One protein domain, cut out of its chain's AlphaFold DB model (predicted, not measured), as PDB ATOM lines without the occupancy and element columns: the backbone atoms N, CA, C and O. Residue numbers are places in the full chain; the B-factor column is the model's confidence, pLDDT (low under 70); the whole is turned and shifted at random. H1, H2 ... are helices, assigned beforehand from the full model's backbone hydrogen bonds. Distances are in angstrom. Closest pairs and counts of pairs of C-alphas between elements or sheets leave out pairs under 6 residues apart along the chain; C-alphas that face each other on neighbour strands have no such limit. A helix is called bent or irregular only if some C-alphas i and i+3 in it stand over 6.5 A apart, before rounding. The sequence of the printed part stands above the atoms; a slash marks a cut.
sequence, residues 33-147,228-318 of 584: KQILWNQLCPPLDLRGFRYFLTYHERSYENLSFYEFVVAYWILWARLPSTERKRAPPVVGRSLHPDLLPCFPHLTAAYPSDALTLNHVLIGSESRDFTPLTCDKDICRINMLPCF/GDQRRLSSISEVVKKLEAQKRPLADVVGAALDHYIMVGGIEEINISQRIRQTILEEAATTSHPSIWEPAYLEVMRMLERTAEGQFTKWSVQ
ATOM      1  N   LYS A  33     184.000 148.255 176.564       92.94
ATOM      2  CA  LYS A  33     183.805 146.977 177.256       92.94
ATOM      3  C   LYS A  33     184.840 146.730 178.363       92.94
ATOM      4  O   LYS A  33     184.477 146.296 179.451       92.94
ATOM      5  N   GLN A  34     186.112 147.060 178.124       93.25
ATOM      6  CA  GLN A  34     187.169 146.960 179.141       93.25
ATOM      7  C   GLN A  34     186.980 147.970 180.280       93.25
ATOM      8  O   GLN A  34     187.269 147.646 181.432       93.25
ATOM      9  N   ILE A  35     186.478 149.170 179.969       94.31
ATOM     10  CA  ILE A  35     186.172 150.214 180.956       94.31
ATOM     11  C   ILE A  35     184.975 149.789 181.817       94.31
ATOM     12  O   ILE A  35     185.084 149.769 183.039       94.31
ATOM     13  N   LEU A  36     183.861 149.387 181.192       94.00
ATOM     14  CA  LEU A  36     182.623 148.979 181.870       94.00
ATOM     15  C   LEU A  36     182.816 147.757 182.769       94.00
ATOM     16  O   LEU A  36     182.199 147.654 183.824       94.00
ATOM     17  N   TRP A  37     183.710 146.847 182.389       91.00
ATOM     18  CA  TRP A  37     184.067 145.688 183.206       91.00
ATOM     19  C   TRP A  37     185.193 145.939 184.198       91.00
ATOM     20  O   TRP A  37     185.682 144.993 184.815       91.00
ATOM     21  N   ASN A  38     185.609 147.195 184.353       91.88
ATOM     22  CA  ASN A  38     186.642 147.597 185.294       91.88
ATOM     23  C   ASN A  38     187.949 146.787 185.142       91.88
ATOM     24  O   ASN A  38     188.608 146.458 186.125       91.88
ATOM     25  N   GLN A  39     188.318 146.438 183.902       91.19
ATOM     26  CA  GLN A  39     189.534 145.669 183.586       91.19
ATOM     27  C   GLN A  39     190.784 146.551 183.466       91.19
ATOM     28  O   GLN A  39     191.894 146.055 183.275       91.19
ATOM     29  N   LEU A  40     190.605 147.869 183.527       91.38
ATOM     30  CA  LEU A  40     191.658 148.859 183.358       91.38
ATOM     31  C   LEU A  40     192.004 149.494 184.703       91.38
ATOM     32  O   LEU A  40     191.155 149.657 185.574       91.38
ATOM     33  N   CYS A  41     193.271 149.870 184.865       88.19
ATOM     34  CA  CYS A  41     193.725 150.593 186.047       88.19
ATOM     35  C   CYS A  41     193.355 152.087 185.961       88.19
ATOM     36  O   CYS A  41     193.266 152.634 184.853       88.19
ATOM     37  N   PRO A  42     193.234 152.785 187.109       84.62
ATOM     38  CA  PRO A  42     193.101 154.236 187.135       84.62
ATOM     39  C   PRO A  42     194.187 154.903 186.281       84.62
ATOM     40  O   PRO A  42     195.357 154.509 186.346       84.62
ATOM     41  N   PRO A  43     193.841 155.917 185.474       86.69
ATOM     42  CA  PRO A  43     192.574 156.667 185.431       86.69
ATOM     43  C   PRO A  43     191.530 156.135 184.425       86.69
ATOM     44  O   PRO A  43     190.549 156.821 184.160       86.69
ATOM     45  N   LEU A  44     191.784 154.996 183.775       90.56
ATOM     46  CA  LEU A  44     190.928 154.447 182.711       90.56
ATOM     47  C   LEU A  44     189.921 153.415 183.246       90.56
ATOM     48  O   LEU A  44     189.366 152.638 182.475       90.56
ATOM     49  N   ASP A  45     189.709 153.390 184.556       91.81
ATOM     50  CA  ASP A  45     188.817 152.474 185.253       91.81
ATOM     51  C   ASP A  45     187.346 152.924 185.181       91.81
ATOM     52  O   ASP A  45     187.030 154.052 184.780       91.81
ATOM     53  N   LEU A  46     186.425 152.050 185.605       93.25
ATOM     54  CA  LEU A  46     184.989 152.357 185.626       93.25
ATOM     55  C   LEU A  46     184.689 153.573 186.514       93.25
ATOM     56  O   LEU A  46     183.826 154.390 186.196       93.25
ATOM     57  N   ARG A  47     185.428 153.726 187.618       92.44
ATOM     58  CA  ARG A  47     185.259 154.849 188.545       92.44
ATOM     59  C   ARG A  47     185.613 156.181 187.893       92.44
ATOM     60  O   ARG A  47     184.847 157.138 188.018       92.44
ATOM     61  N   GLY A  48     186.737 156.238 187.177       91.44
ATOM     62  CA  GLY A  48     187.115 157.396 186.374       91.44
ATOM     63  C   GLY A  48     186.066 157.713 185.311       91.44
ATOM     64  O   GLY A  48     185.721 158.879 185.125       91.44
ATOM     65  N   PHE A  49     185.508 156.687 184.664       95.44
ATOM     66  CA  PHE A  49     184.476 156.866 183.645       95.44
ATOM     67  C   PHE A  49     183.174 157.425 184.220       95.44
ATOM     68  O   PHE A  49     182.635 158.391 183.685       95.44
ATOM     69  N   ARG A  50     182.722 156.905 185.369       94.75
ATOM     70  CA  ARG A  50     181.555 157.421 186.097       94.75
ATOM     71  C   ARG A  50     181.718 158.901 186.421       94.75
ATOM     72  O   ARG A  50     180.857 159.709 186.096       94.75
ATOM     73  N   TYR A  51     182.867 159.260 186.991       93.06
ATOM     74  CA  TYR A  51     183.199 160.644 187.314       93.06
ATOM     75  C   TYR A  51     183.176 161.540 186.065       93.06
ATOM     76  O   TYR A  51     182.609 162.634 186.085       93.06
ATOM     77  N   PHE A  52     183.766 161.075 184.963       94.25
ATOM     78  CA  PHE A  52     183.771 161.802 183.700       94.25
ATOM     79  C   PHE A  52     182.349 162.068 183.183       94.25
ATOM     80  O   PHE A  52     182.021 163.213 182.863       94.25
ATOM     81  N   LEU A  53     181.481 161.056 183.183       95.44
ATOM     82  CA  LEU A  53     180.091 161.203 182.753       95.44
ATOM     83  C   LEU A  53     179.288 162.135 183.665       95.44
ATOM     84  O   LEU A  53     178.484 162.916 183.169       95.44
ATOM     85  N   THR A  54     179.518 162.114 184.979       93.44
ATOM     86  CA  THR A  54     178.798 162.980 185.925       93.44
ATOM     87  C   THR A  54     179.204 164.449 185.798       93.44
ATOM     88  O   THR A  54     178.341 165.325 185.761       93.44
ATOM     89  N   TYR A  55     180.506 164.748 185.746       91.62
ATOM     90  CA  TYR A  55     180.986 166.132 185.883       91.62
ATOM     91  C   TYR A  55     181.392 166.795 184.573       91.62
ATOM     92  O   TYR A  55     181.318 168.022 184.477       91.62
ATOM     93  N   HIS A  56     181.835 166.019 183.584       90.88
ATOM     94  CA  HIS A  56     182.349 166.555 182.327       90.88
ATOM     95  C   HIS A  56     181.343 166.419 181.191       90.88
ATOM     96  O   HIS A  56     180.981 167.433 180.602       90.88
ATOM     97  N   GLU A  57     180.873 165.206 180.903       94.75
ATOM     98  CA  GLU A  57     179.928 164.984 179.799       94.75
ATOM     99  C   GLU A  57     178.475 165.291 180.192       94.75
ATOM    100  O   GLU A  57     177.688 165.705 179.347       94.75
ATOM    101  N   ARG A  58     178.145 165.169 181.488       94.88
ATOM    102  CA  ARG A  58     176.787 165.293 182.048       94.88
ATOM    103  C   ARG A  58     175.785 164.335 181.395       94.88
ATOM    104  O   ARG A  58     174.658 164.727 181.124       94.88
ATOM    105  N   SER A  59     176.223 163.104 181.150       95.94
ATOM    106  CA  SER A  59     175.436 162.038 180.515       95.94
ATOM    107  C   SER A  59     175.418 160.749 181.355       95.94
ATOM    108  O   SER A  59     175.397 159.625 180.840       95.94
ATOM    109  N   TYR A  60     175.488 160.917 182.681       96.31
ATOM    110  CA  TYR A  60     175.564 159.834 183.666       96.31
ATOM    111  C   TYR A  60     174.337 158.911 183.646       96.31
ATOM    112  O   TYR A  60     174.477 157.712 183.890       96.31
ATOM    113  N   GLU A  61     173.165 159.429 183.286       96.00
ATOM    114  CA  GLU A  61     171.914 158.683 183.147       96.00
ATOM    115  C   GLU A  61     172.046 157.474 182.209       96.00
ATOM    116  O   GLU A  61     171.482 156.414 182.471       96.00
ATOM    117  N   ASN A  62     172.878 157.582 181.168       96.88
ATOM    118  CA  ASN A  62     173.127 156.492 180.225       96.88
ATOM    119  C   ASN A  62     173.910 155.343 180.882       96.88
ATOM    120  O   ASN A  62     173.589 154.172 180.678       96.88
ATOM    121  N   LEU A  63     174.914 155.657 181.708       96.19
ATOM    122  CA  LEU A  63     175.648 154.639 182.464       96.19
ATOM    123  C   LEU A  63     174.784 154.043 183.583       96.19
ATOM    124  O   LEU A  63     174.788 152.827 183.760       96.19
ATOM    125  N   SER A  64     174.013 154.875 184.288       95.62
ATOM    126  CA  SER A  64     173.052 154.439 185.311       95.62
ATOM    127  C   SER A  64     172.043 153.441 184.728       95.62
ATOM    128  O   SER A  64     171.862 152.345 185.258       95.62
ATOM    129  N   PHE A  65     171.470 153.748 183.560       96.81
ATOM    130  CA  PHE A  65     170.558 152.846 182.860       96.81
ATOM    131  C   PHE A  65     171.233 151.546 182.407       96.81
ATOM    132  O   PHE A  65     170.640 150.474 182.528       96.81
ATOM    133  N   TYR A  66     172.476 151.604 181.914       95.19
ATOM    134  CA  TYR A  66     173.245 150.397 181.600       95.19
ATOM    135  C   TYR A  66     173.401 149.493 182.834       95.19
ATOM    136  O   TYR A  66     173.106 148.298 182.758       95.19
ATOM    137  N   GLU A  67     173.819 150.055 183.973       93.19
ATOM    138  CA  GLU A  67     173.976 149.319 185.233       93.19
ATOM    139  C   GLU A  67     172.644 148.700 185.689       93.19
ATOM    140  O   GLU A  67     172.605 147.522 186.059       93.19
ATOM    141  N   PHE A  68     171.544 149.451 185.573       95.06
ATOM    142  CA  PHE A  68     170.193 148.960 185.839       95.06
ATOM    143  C   PHE A  68     169.828 147.762 184.951       95.06
ATOM    144  O   PHE A  68     169.401 146.731 185.469       95.06
ATOM    145  N   VAL A  69     170.008 147.851 183.628       94.19
ATOM    146  CA  VAL A  69     169.644 146.766 182.696       94.19
ATOM    147  C   VAL A  69     170.448 145.497 182.989       94.19
ATOM    148  O   VAL A  69     169.888 144.398 183.012       94.19
ATOM    149  N   VAL A  70     171.743 145.642 183.277       90.81
ATOM    150  CA  VAL A  70     172.621 144.532 183.669       90.81
ATOM    151  C   VAL A  70     172.112 143.869 184.954       90.81
ATOM    152  O   VAL A  70     171.979 142.643 184.999       90.81
ATOM    153  N   ALA A  71     171.763 144.651 185.978       89.50
ATOM    154  CA  ALA A  71     171.186 144.134 187.220       89.50
ATOM    155  C   ALA A  71     169.814 143.472 186.997       89.50
ATOM    156  O   ALA A  71     169.551 142.392 187.531       89.50
ATOM    157  N   TYR A  72     168.965 144.065 186.156       93.75
ATOM    158  CA  TYR A  72     167.656 143.529 185.791       93.75
ATOM    159  C   TYR A  72     167.770 142.152 185.128       93.75
ATOM    160  O   TYR A  72     167.019 141.235 185.456       93.75
ATOM    161  N   TRP A  73     168.744 141.961 184.235       91.75
ATOM    162  CA  TRP A  73     169.002 140.663 183.608       91.75
ATOM    163  C   TRP A  73     169.457 139.601 184.607       91.75
ATOM    164  O   TRP A  73     169.002 138.460 184.514       91.75
ATOM    165  N   ILE A  74     170.293 139.963 185.586       88.25
ATOM    166  CA  ILE A  74     170.688 139.050 186.672       88.25
ATOM    167  C   ILE A  74     169.459 138.642 187.489       88.25
ATOM    168  O   ILE A  74     169.255 137.452 187.736       88.25
ATOM    169  N   LEU A  75     168.629 139.611 187.888       90.94
ATOM    170  CA  LEU A  75     167.399 139.354 188.636       90.94
ATOM    171  C   LEU A  75     166.459 138.436 187.851       90.94
ATOM    172  O   LEU A  75     165.986 137.437 188.386       90.94
ATOM    173  N   TRP A  76     166.262 138.710 186.561       93.38
ATOM    174  CA  TRP A  76     165.441 137.881 185.687       93.38
ATOM    175  C   TRP A  76     165.975 136.451 185.558       93.38
ATOM    176  O   TRP A  76     165.208 135.491 185.620       93.38
ATOM    177  N   ALA A  77     167.291 136.282 185.397       91.12
ATOM    178  CA  ALA A  77     167.923 134.969 185.277       91.12
ATOM    179  C   ALA A  77     167.771 134.117 186.548       91.12
ATOM    180  O   ALA A  77     167.697 132.891 186.450       91.12
ATOM    181  N   ARG A  78     167.685 134.760 187.721       91.31
ATOM    182  CA  ARG A  78     167.467 134.110 189.023       91.31
ATOM    183  C   ARG A  78     166.023 133.649 189.244       91.31
ATOM    184  O   ARG A  78     165.797 132.808 190.110       91.31
ATOM    185  N   LEU A  79     165.054 134.149 188.473       93.12
ATOM    186  CA  LEU A  79     163.655 133.755 188.633       93.12
ATOM    187  C   LEU A  79     163.424 132.272 188.277       93.12
ATOM    188  O   LEU A  79     163.967 131.770 187.274       93.12
ATOM    189  N   PRO A  80     162.537 131.575 189.019       95.25
ATOM    190  CA  PRO A  80     162.088 130.237 188.664       95.25
ATOM    191  C   PRO A  80     161.595 130.173 187.214       95.25
ATOM    192  O   PRO A  80     160.955 131.093 186.701       95.25
ATOM    193  N   SER A  81     161.857 129.058 186.532       92.56
ATOM    194  CA  SER A  81     161.431 128.872 185.136       92.56
ATOM    195  C   SER A  81     159.908 128.966 184.965       92.56
ATOM    196  O   SER A  81     159.431 129.393 183.915       92.56
ATOM    197  N   THR A  82     159.141 128.612 186.000       93.19
ATOM    198  CA  THR A  82     157.680 128.756 186.062       93.19
ATOM    199  C   THR A  82     157.233 130.215 186.032       93.19
ATOM    200  O   THR A  82     156.241 130.527 185.379       93.19
ATOM    201  N   GLU A  83     157.966 131.112 186.690       92.50
ATOM    202  CA  GLU A  83     157.677 132.546 186.705       92.50
ATOM    203  C   GLU A  83     158.136 133.222 185.419       92.50
ATOM    204  O   GLU A  83     157.374 133.994 184.841       92.50
ATOM    205  N   ARG A  84     159.311 132.853 184.893       92.38
ATOM    206  CA  ARG A  84     159.789 133.356 183.594       92.38
ATOM    207  C   ARG A  84     158.809 133.069 182.457       92.38
ATOM    208  O   ARG A  84     158.609 133.917 181.597       92.38
ATOM    209  N   LYS A  85     158.133 131.913 182.478       91.19
ATOM    210  CA  LYS A  85     157.082 131.570 181.499       91.19
ATOM    211  C   LYS A  85     155.858 132.497 181.550       91.19
ATOM    212  O   LYS A  85     155.115 132.536 180.576       91.19
ATOM    213  N   ARG A  86     155.632 133.233 182.648       91.06
ATOM    214  CA  ARG A  86     154.493 134.162 182.785       91.06
ATOM    215  C   ARG A  86     154.688 135.479 182.034       91.06
ATOM    216  O   ARG A  86     153.704 136.173 181.811       91.06
ATOM    217  N   ALA A  87     155.916 135.822 181.652       91.38
ATOM    218  CA  ALA A  87     156.208 137.006 180.850       91.38
ATOM    219  C   ALA A  87     157.016 136.585 179.607       91.38
ATOM    220  O   ALA A  87     158.241 136.450 179.675       91.38
ATOM    221  N   PRO A  88     156.330 136.301 178.480       88.94
ATOM    222  CA  PRO A  88     156.983 135.842 177.261       88.94
ATOM    223  C   PRO A  88     157.865 136.942 176.646       88.94
ATOM    224  O   PRO A  88     157.609 138.131 176.866       88.94
ATOM    225  N   PRO A  89     158.894 136.568 175.864       90.69
ATOM    226  CA  PRO A  89     159.710 137.533 175.137       90.69
ATOM    227  C   PRO A  89     158.878 138.330 174.132       90.69
ATOM    228  O   PRO A  89     157.870 137.851 173.608       90.69
ATOM    229  N   VAL A  90     159.335 139.547 173.845       90.56
ATOM    230  CA  VAL A  90     158.756 140.386 172.790       90.56
ATOM    231  C   VAL A  90     158.959 139.688 171.442       90.56
ATOM    232  O   VAL A  90     160.050 139.200 171.139       90.56
ATOM    233  N   VAL A  91     157.905 139.626 170.626       88.81
ATOM    234  CA  VAL A  91     157.937 138.949 169.322       88.81
ATOM    235  C   VAL A  91     159.032 139.558 168.443       88.81
ATOM    236  O   VAL A  91     159.094 140.771 168.261       88.81
ATOM    237  N   GLY A  92     159.904 138.709 167.896       85.00
ATOM    238  CA  GLY A  92     161.009 139.142 167.036       85.00
ATOM    239  C   GLY A  92     162.243 139.665 167.778       85.00
ATOM    240  O   GLY A  92     163.194 140.076 167.116       85.00
ATOM    241  N   ARG A  93     162.271 139.621 169.118       83.56
ATOM    242  CA  ARG A  93     163.462 139.928 169.918       83.56
ATOM    243  C   ARG A  93     163.901 138.743 170.755       83.56
ATOM    244  O   ARG A  93     163.207 138.296 171.667       83.56
ATOM    245  N   SER A  94     165.094 138.252 170.460       71.75
ATOM    246  CA  SER A  94     165.834 137.352 171.336       71.75
ATOM    247  C   SER A  94     166.831 138.170 172.139       71.75
ATOM    248  O   SER A  94     167.499 139.020 171.558       71.75
ATOM    249  N   LEU A  95     166.985 137.877 173.435       70.12
ATOM    250  CA  LEU A  95     168.083 138.442 174.218       70.12
ATOM    251  C   LEU A  95     169.393 138.172 173.474       70.12
ATOM    252  O   LEU A  95     169.771 137.012 173.299       70.12
ATOM    253  N   HIS A  96     170.036 139.223 172.980       63.62
ATOM    254  CA  HIS A  96     171.230 139.054 172.176       63.62
ATOM    255  C   HIS A  96     172.328 138.427 173.061       63.62
ATOM    256  O   HIS A  96     172.586 138.926 174.157       63.62
ATOM    257  N   PRO A  97     172.954 137.312 172.650       62.66
ATOM    258  CA  PRO A  97     173.845 136.534 173.512       62.66
ATOM    259  C   PRO A  97     175.068 137.329 173.981       62.66
ATOM    260  O   PRO A  97     175.488 137.161 175.118       62.66
ATOM    261  N   ASP A  98     175.568 138.267 173.168       60.09
ATOM    262  CA  ASP A  98     176.667 139.164 173.570       60.09
ATOM    263  C   ASP A  98     176.282 140.166 174.670       60.09
ATOM    264  O   ASP A  98     177.158 140.793 175.270       60.09
ATOM    265  N   LEU A  99     174.979 140.334 174.917       56.59
ATOM    266  CA  LEU A  99     174.454 141.210 175.956       56.59
ATOM    267  C   LEU A  99     174.379 140.522 177.302       56.59
ATOM    268  O   LEU A  99     174.438 141.213 178.307       56.59
ATOM    269  N   LEU A 100     174.280 139.190 177.336       59.34
ATOM    270  CA  LEU A 100     174.489 138.429 178.556       59.34
ATOM    271  C   LEU A 100     175.977 138.543 178.878       59.34
ATOM    272  O   LEU A 100     176.799 137.916 178.204       59.34
ATOM    273  N   PRO A 101     176.367 139.343 179.881       53.72
ATOM    274  CA  PRO A 101     177.743 139.355 180.327       53.72
ATOM    275  C   PRO A 101     178.116 137.910 180.643       53.72
ATOM    276  O   PRO A 101     177.362 137.196 181.311       53.72
ATOM    277  N   CYS A 102     179.274 137.457 180.165       48.81
ATOM    278  CA  CYS A 102     179.904 136.298 180.772       48.81
ATOM    279  C   CYS A 102     180.086 136.676 182.249       48.81
ATOM    280  O   CYS A 102     180.955 137.471 182.595       48.81
ATOM    281  N   PHE A 103     179.187 136.179 183.101       51.44
ATOM    282  CA  PHE A 103     178.995 136.589 184.491       51.44
ATOM    283  C   PHE A 103     179.629 135.647 185.534       51.44
ATOM    284  O   PHE A 103     179.125 135.619 186.665       51.44
ATOM    285  N   PRO A 104     180.702 134.867 185.265       49.12
ATOM    286  CA  PRO A 104     181.198 133.954 186.290       49.12
ATOM    287  C   PRO A 104     181.680 134.696 187.553       49.12
ATOM    288  O   PRO A 104     181.701 134.102 188.622       49.12
ATOM    289  N   HIS A 105     181.983 136.002 187.479       45.31
ATOM    290  CA  HIS A 105     182.485 136.772 188.626       45.31
ATOM    291  C   HIS A 105     181.409 137.452 189.499       45.31
ATOM    292  O   HIS A 105     181.565 137.490 190.715       45.31
ATOM    293  N   LEU A 106     180.297 137.952 188.939       43.62
ATOM    294  CA  LEU A 106     179.242 138.627 189.732       43.62
ATOM    295  C   LEU A 106     178.243 137.652 190.364       43.62
ATOM    296  O   LEU A 106     177.673 137.950 191.411       43.62
ATOM    297  N   THR A 107     178.052 136.475 189.764       44.75
ATOM    298  CA  THR A 107     177.222 135.416 190.359       44.75
ATOM    299  C   THR A 107     177.865 134.797 191.600       44.75
ATOM    300  O   THR A 107     177.138 134.411 192.508       44.75
ATOM    301  N   ALA A 108     179.201 134.769 191.677       46.72
ATOM    302  CA  ALA A 108     179.937 134.296 192.850       46.72
ATOM    303  C   ALA A 108     180.061 135.350 193.969       46.72
ATOM    304  O   ALA A 108     180.133 134.987 195.139       46.72
ATOM    305  N   ALA A 109     180.088 136.644 193.626       45.00
ATOM    306  CA  ALA A 109     180.370 137.722 194.582       45.00
ATOM    307  C   ALA A 109     179.161 138.182 195.420       45.00
ATOM    308  O   ALA A 109     179.351 138.807 196.459       45.00
ATOM    309  N   TYR A 110     177.928 137.882 194.999       42.19
ATOM    310  CA  TYR A 110     176.719 138.251 195.740       42.19
ATOM    311  C   TYR A 110     175.953 136.996 196.180       42.19
ATOM    312  O   TYR A 110     175.245 136.421 195.343       42.19
ATOM    313  N   PRO A 111     176.060 136.574 197.459       44.38
ATOM    314  CA  PRO A 111     175.225 135.506 197.996       44.38
ATOM    315  C   PRO A 111     173.741 135.870 197.861       44.38
ATOM    316  O   PRO A 111     173.369 137.047 197.839       44.38
ATOM    317  N   SER A 112     172.911 134.837 197.731       46.03
ATOM    318  CA  SER A 112     171.509 134.863 197.290       46.03
ATOM    319  C   SER A 112     170.580 135.860 197.999       46.03
ATOM    320  O   SER A 112     169.539 136.195 197.440       46.03
ATOM    321  N   ASP A 113     170.970 136.388 199.159       41.88
ATOM    322  CA  ASP A 113     170.063 137.081 200.076       41.88
ATOM    323  C   ASP A 113     170.258 138.614 200.124       41.88
ATOM    324  O   ASP A 113     169.455 139.316 200.734       41.88
ATOM    325  N   ALA A 114     171.298 139.171 199.481       41.25
ATOM    326  CA  ALA A 114     171.702 140.573 199.694       41.25
ATOM    327  C   ALA A 114     171.242 141.587 198.622       41.25
ATOM    328  O   ALA A 114     171.264 142.792 198.871       41.25
ATOM    329  N   LEU A 115     170.813 141.148 197.432       44.69
ATOM    330  CA  LEU A 115     170.415 142.073 196.359       44.69
ATOM    331  C   LEU A 115     168.922 142.425 196.471       44.69
ATOM    332  O   LEU A 115     168.088 141.929 195.716       44.69
ATOM    333  N   THR A 116     168.565 143.249 197.458       49.88
ATOM    334  CA  THR A 116     167.194 143.771 197.552       49.88
ATOM    335  C   THR A 116     166.929 144.795 196.446       49.88
ATOM    336  O   THR A 116     167.825 145.521 196.018       49.88
ATOM    337  N   LEU A 117     165.674 144.873 195.997       40.50
ATOM    338  CA  LEU A 117     165.191 145.768 194.938       40.50
ATOM    339  C   LEU A 117     165.633 147.239 195.105       40.50
ATOM    340  O   LEU A 117     165.902 147.936 194.127       40.50
ATOM    341  N   ASN A 118     165.776 147.688 196.354       41.66
ATOM    342  CA  ASN A 118     166.223 149.038 196.688       41.66
ATOM    343  C   ASN A 118     167.691 149.305 196.318       41.66
ATOM    344  O   ASN A 118     168.004 150.444 196.008       41.66
ATOM    345  N   HIS A 119     168.569 148.295 196.291       49.69
ATOM    346  CA  HIS A 119     169.968 148.459 195.865       49.69
ATOM    347  C   HIS A 119     170.128 148.614 194.347       49.69
ATOM    348  O   HIS A 119     171.164 149.086 193.890       49.69
ATOM    349  N   VAL A 120     169.127 148.187 193.570       46.34
ATOM    350  CA  VAL A 120     169.150 148.234 192.099       46.34
ATOM    351  C   VAL A 120     168.508 149.516 191.562       46.34
ATOM    352  O   VAL A 120     168.950 150.025 190.539       46.34
ATOM    353  N   LEU A 121     167.483 150.046 192.242       40.91
ATOM    354  CA  LEU A 121     166.756 151.257 191.821       40.91
ATOM    355  C   LEU A 121     167.233 152.538 192.511       40.91
ATOM    356  O   LEU A 121     167.144 153.620 191.941       40.91
ATOM    357  N   ILE A 122     167.732 152.439 193.741       39.16
ATOM    358  CA  ILE A 122     168.403 153.544 194.416       39.16
ATOM    359  C   ILE A 122     169.873 153.210 194.257       39.16
ATOM    360  O   ILE A 122     170.299 152.170 194.747       39.16
ATOM    361  N   GLY A 123     170.645 154.053 193.571       34.84
ATOM    362  CA  GLY A 123     172.103 153.950 193.505       34.84
ATOM    363  C   GLY A 123     172.747 154.131 194.884       34.84
ATOM    364  O   GLY A 123     173.515 155.062 195.101       34.84
ATOM    365  N   SER A 124     172.399 153.287 195.856       33.91
ATOM    366  CA  SER A 124     173.030 153.243 197.154       33.91
ATOM    367  C   SER A 124     174.437 152.727 196.913       33.91
ATOM    368  O   SER A 124     174.619 151.571 196.520       33.91
ATOM    369  N   GLU A 125     175.418 153.596 197.128       38.88
ATOM    370  CA  GLU A 125     176.819 153.229 197.265       38.88
ATOM    371  C   GLU A 125     176.939 152.152 198.353       38.88
ATOM    372  O   GLU A 125     177.024 152.441 199.548       38.88
ATOM    373  N   SER A 126     176.881 150.887 197.939       34.81
ATOM    374  CA  SER A 126     177.241 149.756 198.782       34.81
ATOM    375  C   SER A 126     178.718 149.900 199.147       34.81
ATOM    376  O   SER A 126     179.575 150.086 198.280       34.81
ATOM    377  N   ARG A 127     178.975 149.884 200.456       34.91
ATOM    378  CA  ARG A 127     180.201 150.342 201.114       34.91
ATOM    379  C   ARG A 127     181.406 149.414 200.999       34.91
ATOM    380  O   ARG A 127     182.481 149.843 201.390       34.91
ATOM    381  N   ASP A 128     181.292 148.231 200.409       31.16
ATOM    382  CA  ASP A 128     182.387 147.257 200.429       31.16
ATOM    383  C   ASP A 128     182.657 146.677 199.039       31.16
ATOM    384  O   ASP A 128     182.368 145.523 198.736       31.16
ATOM    385  N   PHE A 129     183.267 147.489 198.177       32.22
ATOM    386  CA  PHE A 129     184.141 146.946 197.140       32.22
ATOM    387  C   PHE A 129     185.549 146.872 197.726       32.22
ATOM    388  O   PHE A 129     186.319 147.831 197.648       32.22
ATOM    389  N   THR A 130     185.926 145.721 198.284       29.05
ATOM    390  CA  THR A 130     187.343 145.353 198.266       29.05
ATOM    391  C   THR A 130     187.737 145.267 196.793       29.05
ATOM    392  O   THR A 130     187.141 144.459 196.073       29.05
ATOM    393  N   PRO A 131     188.665 146.101 196.290       29.19
ATOM    394  CA  PRO A 131     189.144 145.928 194.931       29.19
ATOM    395  C   PRO A 131     189.654 144.492 194.821       29.19
ATOM    396  O   PRO A 131     190.449 144.069 195.662       29.19
ATOM    397  N   LEU A 132     189.204 143.741 193.805       33.38
ATOM    398  CA  LEU A 132     189.982 142.588 193.372       33.38
ATOM    399  C   LEU A 132     191.382 143.141 193.116       33.38
ATOM    400  O   LEU A 132     191.584 143.962 192.221       33.38
ATOM    401  N   THR A 133     192.330 142.771 193.971       31.47
ATOM    402  CA  THR A 133     193.748 143.007 193.730       31.47
ATOM    403  C   THR A 133     194.018 142.546 192.302       31.47
ATOM    404  O   THR A 133     193.661 141.405 192.008       31.47
ATOM    405  N   CYS A 134     194.561 143.404 191.410       34.38
ATOM    406  CA  CYS A 134     194.949 142.936 190.068       34.38
ATOM    407  C   CYS A 134     195.794 141.694 190.297       34.38
ATOM    408  O   CYS A 134     196.853 141.781 190.930       34.38
ATOM    409  N   ASP A 135     195.290 140.551 189.848       35.16
ATOM    410  CA  ASP A 135     196.069 139.339 189.853       35.16
ATOM    411  C   ASP A 135     197.309 139.638 189.007       35.16
ATOM    412  O   ASP A 135     197.210 140.023 187.833       35.16
ATOM    413  N   LYS A 136     198.482 139.589 189.649       41.72
ATOM    414  CA  LYS A 136     199.751 140.070 189.075       41.72
ATOM    415  C   LYS A 136     200.075 139.352 187.762       41.72
ATOM    416  O   LYS A 136     200.806 139.901 186.935       41.72
ATOM    417  N   ASP A 137     199.488 138.177 187.547       35.12
ATOM    418  CA  ASP A 137     199.701 137.348 186.370       35.12
ATOM    419  C   ASP A 137     198.812 137.725 185.171       35.12
ATOM    420  O   ASP A 137     199.266 137.629 184.030       35.12
ATOM    421  N   ILE A 138     197.614 138.291 185.373       37.66
ATOM    422  CA  ILE A 138     196.789 138.827 184.266       37.66
ATOM    423  C   ILE A 138     197.384 140.146 183.755       37.66
ATOM    424  O   ILE A 138     197.478 140.383 182.547       37.66
ATOM    425  N   CYS A 139     197.895 140.963 184.681       35.62
ATOM    426  CA  CYS A 139     198.636 142.187 184.393       35.62
ATOM    427  C   CYS A 139     199.970 141.917 183.617       35.62
ATOM    428  O   CYS A 139     200.546 142.847 183.054       35.62
ATOM    429  N   ARG A 140     200.456 140.661 183.510       32.41
ATOM    430  CA  ARG A 140     201.641 140.274 182.701       32.41
ATOM    431  C   ARG A 140     201.346 139.991 181.222       32.41
ATOM    432  O   ARG A 140     202.250 140.136 180.402       32.41
ATOM    433  N   ILE A 141     200.124 139.581 180.870       38.09
ATOM    434  CA  ILE A 141     199.791 139.116 179.506       38.09
ATOM    435  C   ILE A 141     199.556 140.294 178.545       38.09
ATOM    436  O   ILE A 141     199.827 140.186 177.350       38.09
ATOM    437  N   ASN A 142     199.173 141.461 179.067       34.34
ATOM    438  CA  ASN A 142     199.171 142.722 178.331       34.34
ATOM    439  C   ASN A 142     200.277 143.615 178.898       34.34
ATOM    440  O   ASN A 142     200.185 144.030 180.045       34.34
ATOM    441  N   MET A 143     201.321 143.901 178.109       30.41
ATOM    442  CA  MET A 143     202.487 144.719 178.491       30.41
ATOM    443  C   MET A 143     202.132 146.188 178.822       30.41
ATOM    444  O   MET A 143     202.520 147.115 178.114       30.41
ATOM    445  N   LEU A 144     201.417 146.412 179.920       31.00
ATOM    446  CA  LEU A 144     201.347 147.664 180.662       31.00
ATOM    447  C   LEU A 144     202.199 147.463 181.924       31.00
ATOM    448  O   LEU A 144     201.959 146.511 182.666       31.00
ATOM    449  N   PRO A 145     203.217 148.299 182.187       31.81
ATOM    450  CA  PRO A 145     204.053 148.125 183.365       31.81
ATOM    451  C   PRO A 145     203.225 148.400 184.625       31.81
ATOM    452  O   PRO A 145     202.963 149.549 184.978       31.81
ATOM    453  N   CYS A 146     202.827 147.336 185.320       27.44
ATOM    454  CA  CYS A 146     202.375 147.424 186.701       27.44
ATOM    455  C   CYS A 146     203.600 147.683 187.580       27.44
ATOM    456  O   CYS A 146     204.522 146.871 187.642       27.44
ATOM    457  N   PHE A 147     203.642 148.858 188.204       33.88
ATOM    458  CA  PHE A 147     204.758 149.261 189.051       33.88
ATOM    459  C   PHE A 147     204.655 148.607 190.439       33.88
ATOM    460  O   PHE A 147     203.587 148.671 191.051       33.88
ATOM    461  N   GLY A 228     147.616 167.592 174.011       62.53
ATOM    462  CA  GLY A 228     147.923 166.267 173.464       62.53
ATOM    463  C   GLY A 228     148.855 165.427 174.348       62.53
ATOM    464  O   GLY A 228     148.612 164.232 174.525       62.53
ATOM    465  N   ASP A 229     149.870 166.039 174.959       54.94
ATOM    466  CA  ASP A 229     150.848 165.353 175.813       54.94
ATOM    467  C   ASP A 229     150.238 164.960 177.157       54.94
ATOM    468  O   ASP A 229     150.479 163.865 177.662       54.94
ATOM    469  N   GLN A 230     149.334 165.787 177.685       57.50
ATOM    470  CA  GLN A 230     148.643 165.498 178.941       57.50
ATOM    471  C   GLN A 230     147.674 164.310 178.820       57.50
ATOM    472  O   GLN A 230     147.591 163.472 179.720       57.50
ATOM    473  N   ARG A 231     147.010 164.160 177.663       63.59
ATOM    474  CA  ARG A 231     146.205 162.967 177.354       63.59
ATOM    475  C   ARG A 231     147.070 161.710 177.253       63.59
ATOM    476  O   ARG A 231     146.697 160.675 177.801       63.59
ATOM    477  N   ARG A 232     148.250 161.803 176.634       58.88
ATOM    478  CA  ARG A 232     149.192 160.678 176.524       58.88
ATOM    479  C   ARG A 232     149.775 160.266 177.878       58.88
ATOM    480  O   ARG A 232     149.820 159.076 178.174       58.88
ATOM    481  N   LEU A 233     150.127 161.218 178.739       61.84
ATOM    482  CA  LEU A 233     150.598 160.930 180.101       61.84
ATOM    483  C   LEU A 233     149.525 160.220 180.937       61.84
ATOM    484  O   LEU A 233     149.829 159.250 181.631       61.84
ATOM    485  N   SER A 234     148.255 160.627 180.805       68.38
ATOM    486  CA  SER A 234     147.152 159.950 181.495       68.38
ATOM    487  C   SER A 234     146.994 158.489 181.053       68.38
ATOM    488  O   SER A 234     146.893 157.613 181.913       68.38
ATOM    489  N   SER A 235     147.109 158.196 179.750       70.88
ATOM    490  CA  SER A 235     147.058 156.813 179.255       70.88
ATOM    491  C   SER A 235     148.231 155.964 179.743       70.88
ATOM    492  O   SER A 235     148.054 154.782 180.020       70.88
ATOM    493  N   ILE A 236     149.416 156.554 179.917       67.81
ATOM    494  CA  ILE A 236     150.582 155.809 180.400       67.81
ATOM    495  C   ILE A 236     150.455 155.507 181.900       67.81
ATOM    496  O   ILE A 236     150.726 154.384 182.323       67.81
ATOM    497  N   SER A 237     149.963 156.451 182.707       71.31
ATOM    498  CA  SER A 237     149.680 156.191 184.129       71.31
ATOM    499  C   SER A 237     148.657 155.060 184.322       71.31
ATOM    500  O   SER A 237     148.739 154.279 185.271       71.31
ATOM    501  N   GLU A 238     147.715 154.924 183.385       77.75
ATOM    502  CA  GLU A 238     146.733 153.843 183.374       77.75
ATOM    503  C   GLU A 238     147.368 152.495 183.006       77.75
ATOM    504  O   GLU A 238     147.014 151.467 183.586       77.75
ATOM    505  N   VAL A 239     148.342 152.490 182.090       68.31
ATOM    506  CA  VAL A 239     149.145 151.303 181.763       68.31
ATOM    507  C   VAL A 239     149.924 150.824 182.988       68.31
ATOM    508  O   VAL A 239     149.858 149.639 183.300       68.31
ATOM    509  N   VAL A 240     150.580 151.721 183.732       67.25
ATOM    510  CA  VAL A 240     151.312 151.364 184.965       67.25
ATOM    511  C   VAL A 240     150.375 150.752 186.011       67.25
ATOM    512  O   VAL A 240     150.656 149.679 186.538       67.25
ATOM    513  N   LYS A 241     149.193 151.338 186.231       73.75
ATOM    514  CA  LYS A 241     148.187 150.752 187.139       73.75
ATOM    515  C   LYS A 241     147.690 149.378 186.677       73.75
ATOM    516  O   LYS A 241     147.472 148.491 187.499       73.75
ATOM    517  N   LYS A 242     147.510 149.174 185.366       69.94
ATOM    518  CA  LYS A 242     147.143 147.860 184.802       69.94
ATOM    519  C   LYS A 242     148.271 146.837 184.949       69.94
ATOM    520  O   LYS A 242     147.981 145.652 185.114       69.94
ATOM    521  N   LEU A 243     149.525 147.283 184.908       62.09
ATOM    522  CA  LEU A 243     150.697 146.439 185.118       62.09
ATOM    523  C   LEU A 243     150.778 145.928 186.550       62.09
ATOM    524  O   LEU A 243     150.936 144.728 186.739       62.09
ATOM    525  N   GLU A 244     150.592 146.803 187.534       60.91
ATOM    526  CA  GLU A 244     150.591 146.428 188.954       60.91
ATOM    527  C   GLU A 244     149.432 145.481 189.309       60.91
ATOM    528  O   GLU A 244     149.573 144.600 190.158       60.91
ATOM    529  N   ALA A 245     148.292 145.610 188.624       66.62
ATOM    530  CA  ALA A 245     147.133 144.742 188.830       66.62
ATOM    531  C   ALA A 245     147.341 143.308 188.306       66.62
ATOM    532  O   ALA A 245     146.739 142.361 188.821       66.62
ATOM    533  N   GLN A 246     148.190 143.116 187.292       66.38
ATOM    534  CA  GLN A 246     148.581 141.784 186.839       66.38
ATOM    535  C   GLN A 246     149.808 141.327 187.632       66.38
ATOM    536  O   GLN A 246     150.870 141.918 187.512       66.38
ATOM    537  N   LYS A 247     149.689 140.242 188.415       77.50
ATOM    538  CA  LYS A 247     150.782 139.618 189.199       77.50
ATOM    539  C   LYS A 247     151.913 139.042 188.315       77.50
ATOM    540  O   LYS A 247     152.147 137.830 188.299       77.50
ATOM    541  N   ARG A 248     152.578 139.886 187.527       84.12
ATOM    542  CA  ARG A 248     153.712 139.554 186.660       84.12
ATOM    543  C   ARG A 248     155.008 139.603 187.477       84.12
ATOM    544  O   ARG A 248     155.099 140.388 188.420       84.12
ATOM    545  N   PRO A 249     156.018 138.790 187.129       91.00
ATOM    546  CA  PRO A 249     157.309 138.861 187.800       91.00
ATOM    547  C   PRO A 249     157.971 140.219 187.541       91.00
ATOM    548  O   PRO A 249     157.970 140.687 186.400       91.00
ATOM    549  N   LEU A 250     158.544 140.819 188.590       91.31
ATOM    550  CA  LEU A 250     159.308 142.076 188.546       91.31
ATOM    551  C   LEU A 250     158.548 143.278 187.945       91.31
ATOM    552  O   LEU A 250     159.162 144.202 187.411       91.31
ATOM    553  N   ALA A 251     157.211 143.271 187.989       90.69
ATOM    554  CA  ALA A 251     156.385 144.338 187.420       90.69
ATOM    555  C   ALA A 251     156.612 145.694 188.105       90.69
ATOM    556  O   ALA A 251     156.641 146.728 187.443       90.69
ATOM    557  N   ASP A 252     156.809 145.664 189.419       89.94
ATOM    558  CA  ASP A 252     157.185 146.792 190.267       89.94
ATOM    559  C   ASP A 252     158.524 147.402 189.840       89.94
ATOM    560  O   ASP A 252     158.642 148.618 189.691       89.94
ATOM    561  N   VAL A 253     159.513 146.552 189.556       93.12
ATOM    562  CA  VAL A 253     160.842 146.968 189.086       93.12
ATOM    563  C   VAL A 253     160.750 147.653 187.731       93.12
ATOM    564  O   VAL A 253     161.349 148.705 187.525       93.12
ATOM    565  N   VAL A 254     159.982 147.066 186.807       94.81
ATOM    566  CA  VAL A 254     159.754 147.645 185.479       94.81
ATOM    567  C   VAL A 254     159.024 148.979 185.604       94.81
ATOM    568  O   VAL A 254     159.459 149.950 184.999       94.81
ATOM    569  N   GLY A 255     157.965 149.058 186.414       93.06
ATOM    570  CA  GLY A 255     157.216 150.295 186.646       93.06
ATOM    571  C   GLY A 255     158.096 151.422 187.185       93.06
ATOM    572  O   GLY A 255     158.089 152.520 186.630       93.06
ATOM    573  N   ALA A 256     158.917 151.134 188.198       92.94
ATOM    574  CA  ALA A 256     159.860 152.097 188.760       92.94
ATOM    575  C   ALA A 256     160.924 152.542 187.742       92.94
ATOM    576  O   ALA A 256     161.235 153.726 187.648       92.94
ATOM    577  N   ALA A 257     161.455 151.616 186.942       95.25
ATOM    578  CA  ALA A 257     162.444 151.936 185.917       95.25
ATOM    579  C   ALA A 257     161.863 152.758 184.758       95.25
ATOM    580  O   ALA A 257     162.543 153.635 184.224       95.25
ATOM    581  N   LEU A 258     160.608 152.501 184.371       95.81
ATOM    582  CA  LEU A 258     159.910 153.319 183.382       95.81
ATOM    583  C   LEU A 258     159.762 154.759 183.877       95.81
ATOM    584  O   LEU A 258     160.086 155.674 183.125       95.81
ATOM    585  N   ASP A 259     159.316 154.950 185.119       94.94
ATOM    586  CA  ASP A 259     159.161 156.274 185.738       94.94
ATOM    587  C   ASP A 259     160.497 157.022 185.848       94.94
ATOM    588  O   ASP A 259     160.587 158.204 185.524       94.94
ATOM    589  N   HIS A 260     161.561 156.313 186.232       93.50
ATOM    590  CA  HIS A 260     162.869 156.915 186.483       93.50
ATOM    591  C   HIS A 260     163.656 157.254 185.206       93.50
ATOM    592  O   HIS A 260     164.193 158.358 185.113       93.50
ATOM    593  N   TYR A 261     163.711 156.335 184.229       97.06
ATOM    594  CA  TYR A 261     164.568 156.469 183.039       97.06
ATOM    595  C   TYR A 261     163.814 156.815 181.746       97.06
ATOM    596  O   TYR A 261     164.376 157.462 180.868       97.06
ATOM    597  N   ILE A 262     162.571 156.352 181.568       96.88
ATOM    598  CA  ILE A 262     161.882 156.377 180.260       96.88
ATOM    599  C   ILE A 262     160.846 157.506 180.167       96.88
ATOM    600  O   ILE A 262     160.642 158.079 179.088       96.88
ATOM    601  N   MET A 263     160.169 157.837 181.266       93.25
ATOM    602  CA  MET A 263     159.168 158.904 181.292       93.25
ATOM    603  C   MET A 263     159.787 160.273 181.022       93.25
ATOM    604  O   MET A 263     160.932 160.551 181.366       93.25
ATOM    605  N   VAL A 264     158.997 161.141 180.387       93.50
ATOM    606  CA  VAL A 264     159.375 162.545 180.189       93.50
ATOM    607  C   VAL A 264     159.376 163.235 181.552       93.50
ATOM    608  O   VAL A 264     158.357 163.215 182.243       93.50
ATOM    609  N   GLY A 265     160.495 163.852 181.924       92.38
ATOM    610  CA  GLY A 265     160.689 164.458 183.240       92.38
ATOM    611  C   GLY A 265     161.104 163.473 184.336       92.38
ATOM    612  O   GLY A 265     161.041 163.834 185.512       92.38
ATOM    613  N   GLY A 266     161.514 162.251 183.972       92.38
ATOM    614  CA  GLY A 266     162.183 161.331 184.893       92.38
ATOM    615  C   GLY A 266     163.484 161.936 185.438       92.38
ATOM    616  O   GLY A 266     164.115 162.767 184.782       92.38
ATOM    617  N   ILE A 267     163.885 161.539 186.651       92.88
ATOM    618  CA  ILE A 267     165.073 162.104 187.325       92.88
ATOM    619  C   ILE A 267     166.339 161.856 186.496       92.88
ATOM    620  O   ILE A 267     167.180 162.745 186.369       92.88
ATOM    621  N   GLU A 268     166.458 160.659 185.924       94.94
ATOM    622  CA  GLU A 268     167.554 160.259 185.042       94.94
ATOM    623  C   GLU A 268     166.988 159.856 183.676       94.94
ATOM    624  O   GLU A 268     167.248 158.768 183.167       94.94
ATOM    625  N   GLU A 269     166.169 160.736 183.093       96.06
ATOM    626  CA  GLU A 269     165.594 160.527 181.764       96.06
ATOM    627  C   GLU A 269     166.696 160.295 180.717       96.06
ATOM    628  O   GLU A 269     167.489 161.189 180.418       96.06
ATOM    629  N   ILE A 270     166.732 159.095 180.128       96.88
ATOM    630  CA  ILE A 270     167.764 158.735 179.151       96.88
ATOM    631  C   ILE A 270     167.520 159.399 177.794       96.88
ATOM    632  O   ILE A 270     166.385 159.558 177.331       96.88
ATOM    633  N   ASN A 271     168.613 159.724 177.099       93.75
ATOM    634  CA  ASN A 271     168.571 160.386 175.798       93.75
ATOM    635  C   ASN A 271     168.230 159.405 174.660       93.75
ATOM    636  O   ASN A 271     169.085 159.004 173.874       93.75
ATOM    637  N   ILE A 272     166.966 158.994 174.572       96.69
ATOM    638  CA  ILE A 272     166.463 158.099 173.521       96.69
ATOM    639  C   ILE A 272     165.398 158.773 172.657       96.69
ATOM    640  O   ILE A 272     164.629 159.625 173.109       96.69
ATOM    641  N   SER A 273     165.301 158.331 171.400       96.81
ATOM    642  CA  SER A 273     164.262 158.814 170.488       96.81
ATOM    643  C   SER A 273     162.851 158.519 171.016       96.81
ATOM    644  O   SER A 273     162.591 157.475 171.623       96.81
ATOM    645  N   GLN A 274     161.901 159.408 170.711       95.62
ATOM    646  CA  GLN A 274     160.499 159.250 171.111       95.62
ATOM    647  C   GLN A 274     159.884 157.934 170.607       95.62
ATOM    648  O   GLN A 274     159.048 157.344 171.287       95.62
ATOM    649  N   ARG A 275     160.332 157.441 169.445       96.56
ATOM    650  CA  ARG A 275     159.892 156.156 168.888       96.56
ATOM    651  C   ARG A 275     160.303 154.985 169.780       96.56
ATOM    652  O   ARG A 275     159.457 154.167 170.111       96.56
ATOM    653  N   ILE A 276     161.573 154.931 170.194       97.00
ATOM    654  CA  ILE A 276     162.075 153.881 171.097       97.00
ATOM    655  C   ILE A 276     161.314 153.926 172.422       97.00
ATOM    656  O   ILE A 276     160.864 152.895 172.911       97.00
ATOM    657  N   ARG A 277     161.103 155.130 172.961       96.88
ATOM    658  CA  ARG A 277     160.334 155.342 174.191       96.88
ATOM    659  C   ARG A 277     158.917 154.775 174.096       96.88
ATOM    660  O   ARG A 277     158.501 154.036 174.979       96.88
ATOM    661  N   GLN A 278     158.190 155.092 173.023       96.06
ATOM    662  CA  GLN A 278     156.832 154.585 172.798       96.06
ATOM    663  C   GLN A 278     156.810 153.061 172.679       96.06
ATOM    664  O   GLN A 278     156.008 152.421 173.349       96.06
ATOM    665  N   THR A 279     157.738 152.480 171.918       95.62
ATOM    666  CA  THR A 279     157.860 151.024 171.785       95.62
ATOM    667  C   THR A 279     158.080 150.341 173.136       95.62
ATOM    668  O   THR A 279     157.418 149.352 173.430       95.62
ATOM    669  N   ILE A 280     158.947 150.891 173.993       96.38
ATOM    670  CA  ILE A 280     159.193 150.339 175.333       96.38
ATOM    671  C   ILE A 280     157.942 150.435 176.208       96.38
ATOM    672  O   ILE A 280     157.617 149.478 176.900       96.38
ATOM    673  N   LEU A 281     157.222 151.560 176.170       95.12
ATOM    674  CA  LEU A 281     155.993 151.745 176.947       95.12
ATOM    675  C   LEU A 281     154.878 150.785 176.500       95.12
ATOM    676  O   LEU A 281     154.205 150.189 177.341       95.12
ATOM    677  N   GLU A 282     154.702 150.609 175.190       94.31
ATOM    678  CA  GLU A 282     153.737 149.670 174.608       94.31
ATOM    679  C   GLU A 282     154.077 148.217 174.964       94.31
ATOM    680  O   GLU A 282     153.204 147.434 175.335       94.31
ATOM    681  N   GLU A 283     155.353 147.848 174.912       94.06
ATOM    682  CA  GLU A 283     155.790 146.485 175.207       94.06
ATOM    683  C   GLU A 283     155.779 146.173 176.692       94.06
ATOM    684  O   GLU A 283     155.314 145.098 177.078       94.06
ATOM    685  N   ALA A 284     156.203 147.120 177.529       93.38
ATOM    686  CA  ALA A 284     156.129 146.988 178.973       93.38
ATOM    687  C   ALA A 284     154.680 146.796 179.434       93.38
ATOM    688  O   ALA A 284     154.442 146.026 180.361       93.38
ATOM    689  N   ALA A 285     153.698 147.379 178.730       91.12
ATOM    690  CA  ALA A 285     152.275 147.130 178.969       91.12
ATOM    691  C   ALA A 285     151.894 145.646 178.827       91.12
ATOM    692  O   ALA A 285     150.959 145.184 179.483       91.12
ATOM    693  N   THR A 286     152.622 144.867 178.025       91.69
ATOM    694  CA  THR A 286     152.295 143.465 177.697       91.69
ATOM    695  C   THR A 286     153.195 142.437 178.379       91.69
ATOM    696  O   THR A 286     152.710 141.370 178.754       91.69
ATOM    697  N   THR A 287     154.474 142.744 178.606       93.19
ATOM    698  CA  THR A 287     155.445 141.802 179.175       93.19
ATOM    699  C   THR A 287     156.469 142.496 180.073       93.19
ATOM    700  O   THR A 287     156.827 143.647 179.849       93.19
ATOM    701  N   SER A 288     156.954 141.783 181.094       94.25
ATOM    702  CA  SER A 288     158.111 142.182 181.911       94.25
ATOM    703  C   SER A 288     159.402 141.471 181.481       94.25
ATOM    704  O   SER A 288     160.410 141.495 182.184       94.25
ATOM    705  N   HIS A 289     159.412 140.819 180.319       94.50
ATOM    706  CA  HIS A 289     160.601 140.129 179.830       94.50
ATOM    707  C   HIS A 289     161.756 141.118 179.551       94.50
ATOM    708  O   HIS A 289     161.528 142.179 178.981       94.50
ATOM    709  N   PRO A 290     163.024 140.783 179.850       94.94
ATOM    710  CA  PRO A 290     164.177 141.675 179.673       94.94
ATOM    711  C   PRO A 290     164.441 142.176 178.246       94.94
ATOM    712  O   PRO A 290     165.178 143.144 178.073       94.94
ATOM    713  N   SER A 291     163.822 141.566 177.231       94.25
ATOM    714  CA  SER A 291     163.859 142.037 175.836       94.25
ATOM    715  C   SER A 291     163.163 143.388 175.623       94.25
ATOM    716  O   SER A 291     163.349 143.999 174.571       94.25
ATOM    717  N   ILE A 292     162.358 143.863 176.585       95.38
ATOM    718  CA  ILE A 292     161.761 145.208 176.520       95.38
ATOM    719  C   ILE A 292     162.838 146.297 176.504       95.38
ATOM    720  O   ILE A 292     162.684 147.303 175.825       95.38
ATOM    721  N   TRP A 293     163.960 146.077 177.196       95.94
ATOM    722  CA  TRP A 293     165.016 147.079 177.351       95.94
ATOM    723  C   TRP A 293     165.994 147.117 176.178       95.94
ATOM    724  O   TRP A 293     166.751 148.074 176.055       95.94
ATOM    725  N   GLU A 294     165.979 146.106 175.308       94.19
ATOM    726  CA  GLU A 294     166.954 145.939 174.225       94.19
ATOM    727  C   GLU A 294     167.091 147.179 173.318       94.19
ATOM    728  O   GLU A 294     168.225 147.605 173.086       94.19
ATOM    729  N   PRO A 295     166.008 147.836 172.853       95.12
ATOM    730  CA  PRO A 295     166.137 149.006 171.987       95.12
ATOM    731  C   PRO A 295     166.814 150.198 172.675       95.12
ATOM    732  O   PRO A 295     167.678 150.835 172.076       95.12
ATOM    733  N   ALA A 296     166.444 150.491 173.929       96.50
ATOM    734  CA  ALA A 296     167.070 151.566 174.703       96.50
ATOM    735  C   ALA A 296     168.513 151.220 175.063       96.50
ATOM    736  O   ALA A 296     169.393 152.060 174.917       96.50
ATOM    737  N   TYR A 297     168.767 149.977 175.469       95.50
ATOM    738  CA  TYR A 297     170.098 149.496 175.810       95.50
ATOM    739  C   TYR A 297     171.066 149.653 174.635       95.50
ATOM    740  O   TYR A 297     172.157 150.189 174.805       95.50
ATOM    741  N   LEU A 298     170.670 149.227 173.429       94.31
ATOM    742  CA  LEU A 298     171.519 149.338 172.242       94.31
ATOM    743  C   LEU A 298     171.823 150.796 171.901       94.31
ATOM    744  O   LEU A 298     172.935 151.102 171.475       94.31
ATOM    745  N   GLU A 299     170.858 151.694 172.082       96.00
ATOM    746  CA  GLU A 299     171.071 153.114 171.817       96.00
ATOM    747  C   GLU A 299     171.987 153.763 172.855       96.00
ATOM    748  O   GLU A 299     172.943 154.446 172.493       96.00
ATOM    749  N   VAL A 300     171.771 153.461 174.134       96.31
ATOM    750  CA  VAL A 300     172.642 153.880 175.235       96.31
ATOM    751  C   VAL A 300     174.071 153.382 175.031       96.31
ATOM    752  O   VAL A 300     175.012 154.169 175.112       96.31
ATOM    753  N   MET A 301     174.251 152.109 174.676       95.06
ATOM    754  CA  MET A 301     175.570 151.553 174.371       95.06
ATOM    755  C   MET A 301     176.226 152.265 173.190       95.06
ATOM    756  O   MET A 301     177.387 152.653 173.285       95.06
ATOM    757  N   ARG A 302     175.488 152.529 172.105       95.31
ATOM    758  CA  ARG A 302     176.023 153.295 170.966       95.31
ATOM    759  C   ARG A 302     176.460 154.701 171.366       95.31
ATOM    760  O   ARG A 302     177.487 155.159 170.863       95.31
ATOM    761  N   MET A 303     175.713 155.382 172.236       95.25
ATOM    762  CA  MET A 303     176.087 156.707 172.740       95.25
ATOM    763  C   MET A 303     177.366 156.646 173.580       95.25
ATOM    764  O   MET A 303     178.297 157.420 173.335       95.25
ATOM    765  N   LEU A 304     177.454 155.687 174.507       95.56
ATOM    766  CA  LEU A 304     178.636 155.489 175.346       95.56
ATOM    767  C   LEU A 304     179.878 155.123 174.509       95.56
ATOM    768  O   LEU A 304     180.964 155.642 174.763       95.56
ATOM    769  N   GLU A 305     179.740 154.282 173.481       94.62
ATOM    770  CA  GLU A 305     180.855 153.853 172.623       94.62
ATOM    771  C   GLU A 305     181.335 154.962 171.681       94.62
ATOM    772  O   GLU A 305     182.536 155.207 171.539       94.62
ATOM    773  N   ARG A 306     180.405 155.641 171.000       92.81
ATOM    774  CA  ARG A 306     180.759 156.611 169.953       92.81
ATOM    775  C   ARG A 306     181.198 157.948 170.523       92.81
ATOM    776  O   ARG A 306     182.138 158.546 169.995       92.81
ATOM    777  N   THR A 307     180.528 158.410 171.573       92.75
ATOM    778  CA  THR A 307     180.731 159.754 172.117       92.75
ATOM    779  C   THR A 307     181.604 159.697 173.362       92.75
ATOM    780  O   THR A 307     182.711 160.248 173.353       92.75
ATOM    781  N   ALA A 308     181.160 158.975 174.393       93.88
ATOM    782  CA  ALA A 308     181.779 159.045 175.712       93.88
ATOM    783  C   ALA A 308     183.168 158.402 175.764       93.88
ATOM    784  O   ALA A 308     184.110 159.014 176.263       93.88
ATOM    785  N   GLU A 309     183.350 157.209 175.195       93.69
ATOM    786  CA  GLU A 309     184.620 156.467 175.253       93.69
ATOM    787  C   GLU A 309     185.800 157.286 174.695       93.69
ATOM    788  O   GLU A 309     186.891 157.342 175.275       93.69
ATOM    789  N   GLY A 310     185.582 157.964 173.564       91.25
ATOM    790  CA  GLY A 310     186.614 158.756 172.900       91.25
ATOM    791  C   GLY A 310     186.973 160.025 173.661       91.25
ATOM    792  O   GLY A 310     188.150 160.396 173.726       91.25
ATOM    793  N   GLN A 311     185.978 160.692 174.242       92.19
ATOM    794  CA  GLN A 311     186.203 161.885 175.051       92.19
ATOM    795  C   GLN A 311     186.833 161.527 176.397       92.19
ATOM    796  O   GLN A 311     187.830 162.144 176.776       92.19
ATOM    797  N   PHE A 312     186.345 160.471 177.044       94.31
ATOM    798  CA  PHE A 312     186.899 159.938 178.279       94.31
ATOM    799  C   PHE A 312     188.359 159.541 178.109       94.31
ATOM    800  O   PHE A 312     189.193 159.966 178.894       94.31
ATOM    801  N   THR A 313     188.715 158.799 177.057       91.44
ATOM    802  CA  THR A 313     190.113 158.394 176.838       91.44
ATOM    803  C   THR A 313     191.029 159.610 176.695       91.44
ATOM    804  O   THR A 313     192.119 159.640 177.267       91.44
ATOM    805  N   LYS A 314     190.595 160.648 175.968       88.25
ATOM    806  CA  LYS A 314     191.363 161.897 175.843       88.25
ATOM    807  C   LYS A 314     191.507 162.587 177.195       88.25
ATOM    808  O   LYS A 314     192.614 162.970 177.561       88.25
ATOM    809  N   TRP A 315     190.412 162.710 177.931       89.31
ATOM    810  CA  TRP A 315     190.371 163.342 179.242       89.31
ATOM    811  C   TRP A 315     191.237 162.593 180.271       89.31
ATOM    812  O   TRP A 315     192.092 163.190 180.923       89.31
ATOM    813  N   SER A 316     191.134 161.267 180.319       88.56
ATOM    814  CA  SER A 316     191.892 160.373 181.200       88.56
ATOM    815  C   SER A 316     193.363 160.240 180.836       88.56
ATOM    816  O   SER A 316     194.143 159.744 181.643       88.56
ATOM    817  N   VAL A 317     193.808 160.682 179.660       84.69
ATOM    818  CA  VAL A 317     195.241 160.738 179.314       84.69
ATOM    819  C   VAL A 317     195.851 162.104 179.653       84.69
ATOM    820  O   VAL A 317     197.063 162.198 179.862       84.69
ATOM    821  N   GLN A 318     195.040 163.155 179.792       84.94
ATOM    822  CA  GLN A 318     195.533 164.488 180.133       84.94
ATOM    823  C   GLN A 318     196.034 164.547 181.581       84.94
ATOM    824  O   GLN A 318     195.351 164.154 182.528       84.94
TER     825      GLN A 318
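What this domain is: This is residues 33 to 147 and 228 to 318 of the 584 residues of an uncharacterized protein of Dimargaris cristalligena (UniProt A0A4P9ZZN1). Four helical pieces, H3, H9, H10 and H11a, make an up-and-down bundle as the core, each running against the one before it in the chain; H8 packs on H9 at one end of the long axis, and H1, H2 and H11b gather toward the other end. The short helix H6 packs on H3 and H9, residues 124 to 133 stick out as a free loop, and the printed part breaks off beyond it in a tail with H7, far from the core. The printed part has 206 residues with eleven named helices, H1 to H11 in order along the chain, and no named strand; the class is all helix. The whole is compact, with a radius of gyration of the C-alphas of 18.6 A, and only just elongated, spanning 59 by 39 by 34 A.

Where its parts are: H1, residues 33 to 36, begins at C-alpha 33 (183.805, 146.977, 177.256). H2 is residues 46 to 57, 14.8 A long, and only just irregular: C-alphas 54 and 57 are 6.54 A apart. H3, residues 60 to 78, is 27.5 A long, with C-alpha 60 at (175.564, 159.834, 183.666). Four short helices follow: H4, residues 81 to 84; H5, residues 104 to 109; H6, residues 117 to 121; and H7, residues 138 to 141. After the cut come H8, residues 228 to 245, 26.5 A, H9, residues 251 to 262, 15.0 A, and H10, residues 274 to 284, 15.2 A. H11, residues 294 to 317, was assigned as one helix by its hydrogen bonds, but it is bent, with C-alphas 306 and 309 6.6 A apart. Its arms are H11a, residues 294 to 306, 18.0 A, and H11b, residues 309 to 317, 12.1 A, ending at C-alpha 317 (195.241, 160.738, 179.314).

How they stand to each other: In the bundle, H3 touches H11a, opposite ways at a steep tilt of 43 degrees; the closest C-alphas, those of Asn 62 and Val 300, are 5.7 A apart. H10 and H11a form a hairpin at a steep tilt of 39 degrees, closest at Ile 276 and Pro 295, whose C-alphas are 6.4 A apart. H9 and H10, also a hairpin, only just touch, with 3 pairs of C-alphas within 8 A, the closest Ile 262 and Arg 277 at 6.3 A; their shallow tilt is 7 degrees. H3 and H9 are close but not clearly touching, closest at C-alphas 65 and 261, 7.0 A. H8 and H9 form a hairpin at a shallow tilt of 23 degrees, with C-alphas 240 and 255 closest at 6.2 A. H6 touches H9, closest at C-alphas 121 and 257, 7.3 A. H2 and H3 form a hairpin at a steep tilt of 40 degrees, closest at C-alphas 53 and 60, 4.8 A. H2 and H11b only just touch, with 3 pairs of C-alphas within 8 A, and are about perpendicular at 78 degrees; C-alphas 52 and 312 are closest at 6.5 A. H1 only just touches H2, with 3 such pairs, the closest C-alphas 35 and 46 at 5.3 A. H4, H5 and H7 touch no helix. Every O i to N i+4 pair is within hydrogen-bond range in H3, H6, H8, H9, H10, H11a and H11b; H2 has 7 of 8 and H5 1 of 2, while H1, H4 and H7 are too short for such a pair.

The domain as a whole: The two C-alphas farthest apart, those of Phe 147 and Gly 228, are 61.3 A apart and lie on either side of the cut, where residues 148 to 227 are not printed. Of the links printed whole, H4 to H5, H6 to H7 and H9 to H10 are long. The mean pLDDT of the printed part is 77.2, and 67 residues are under 70, among them residues 96 to 147 and 228 to 234.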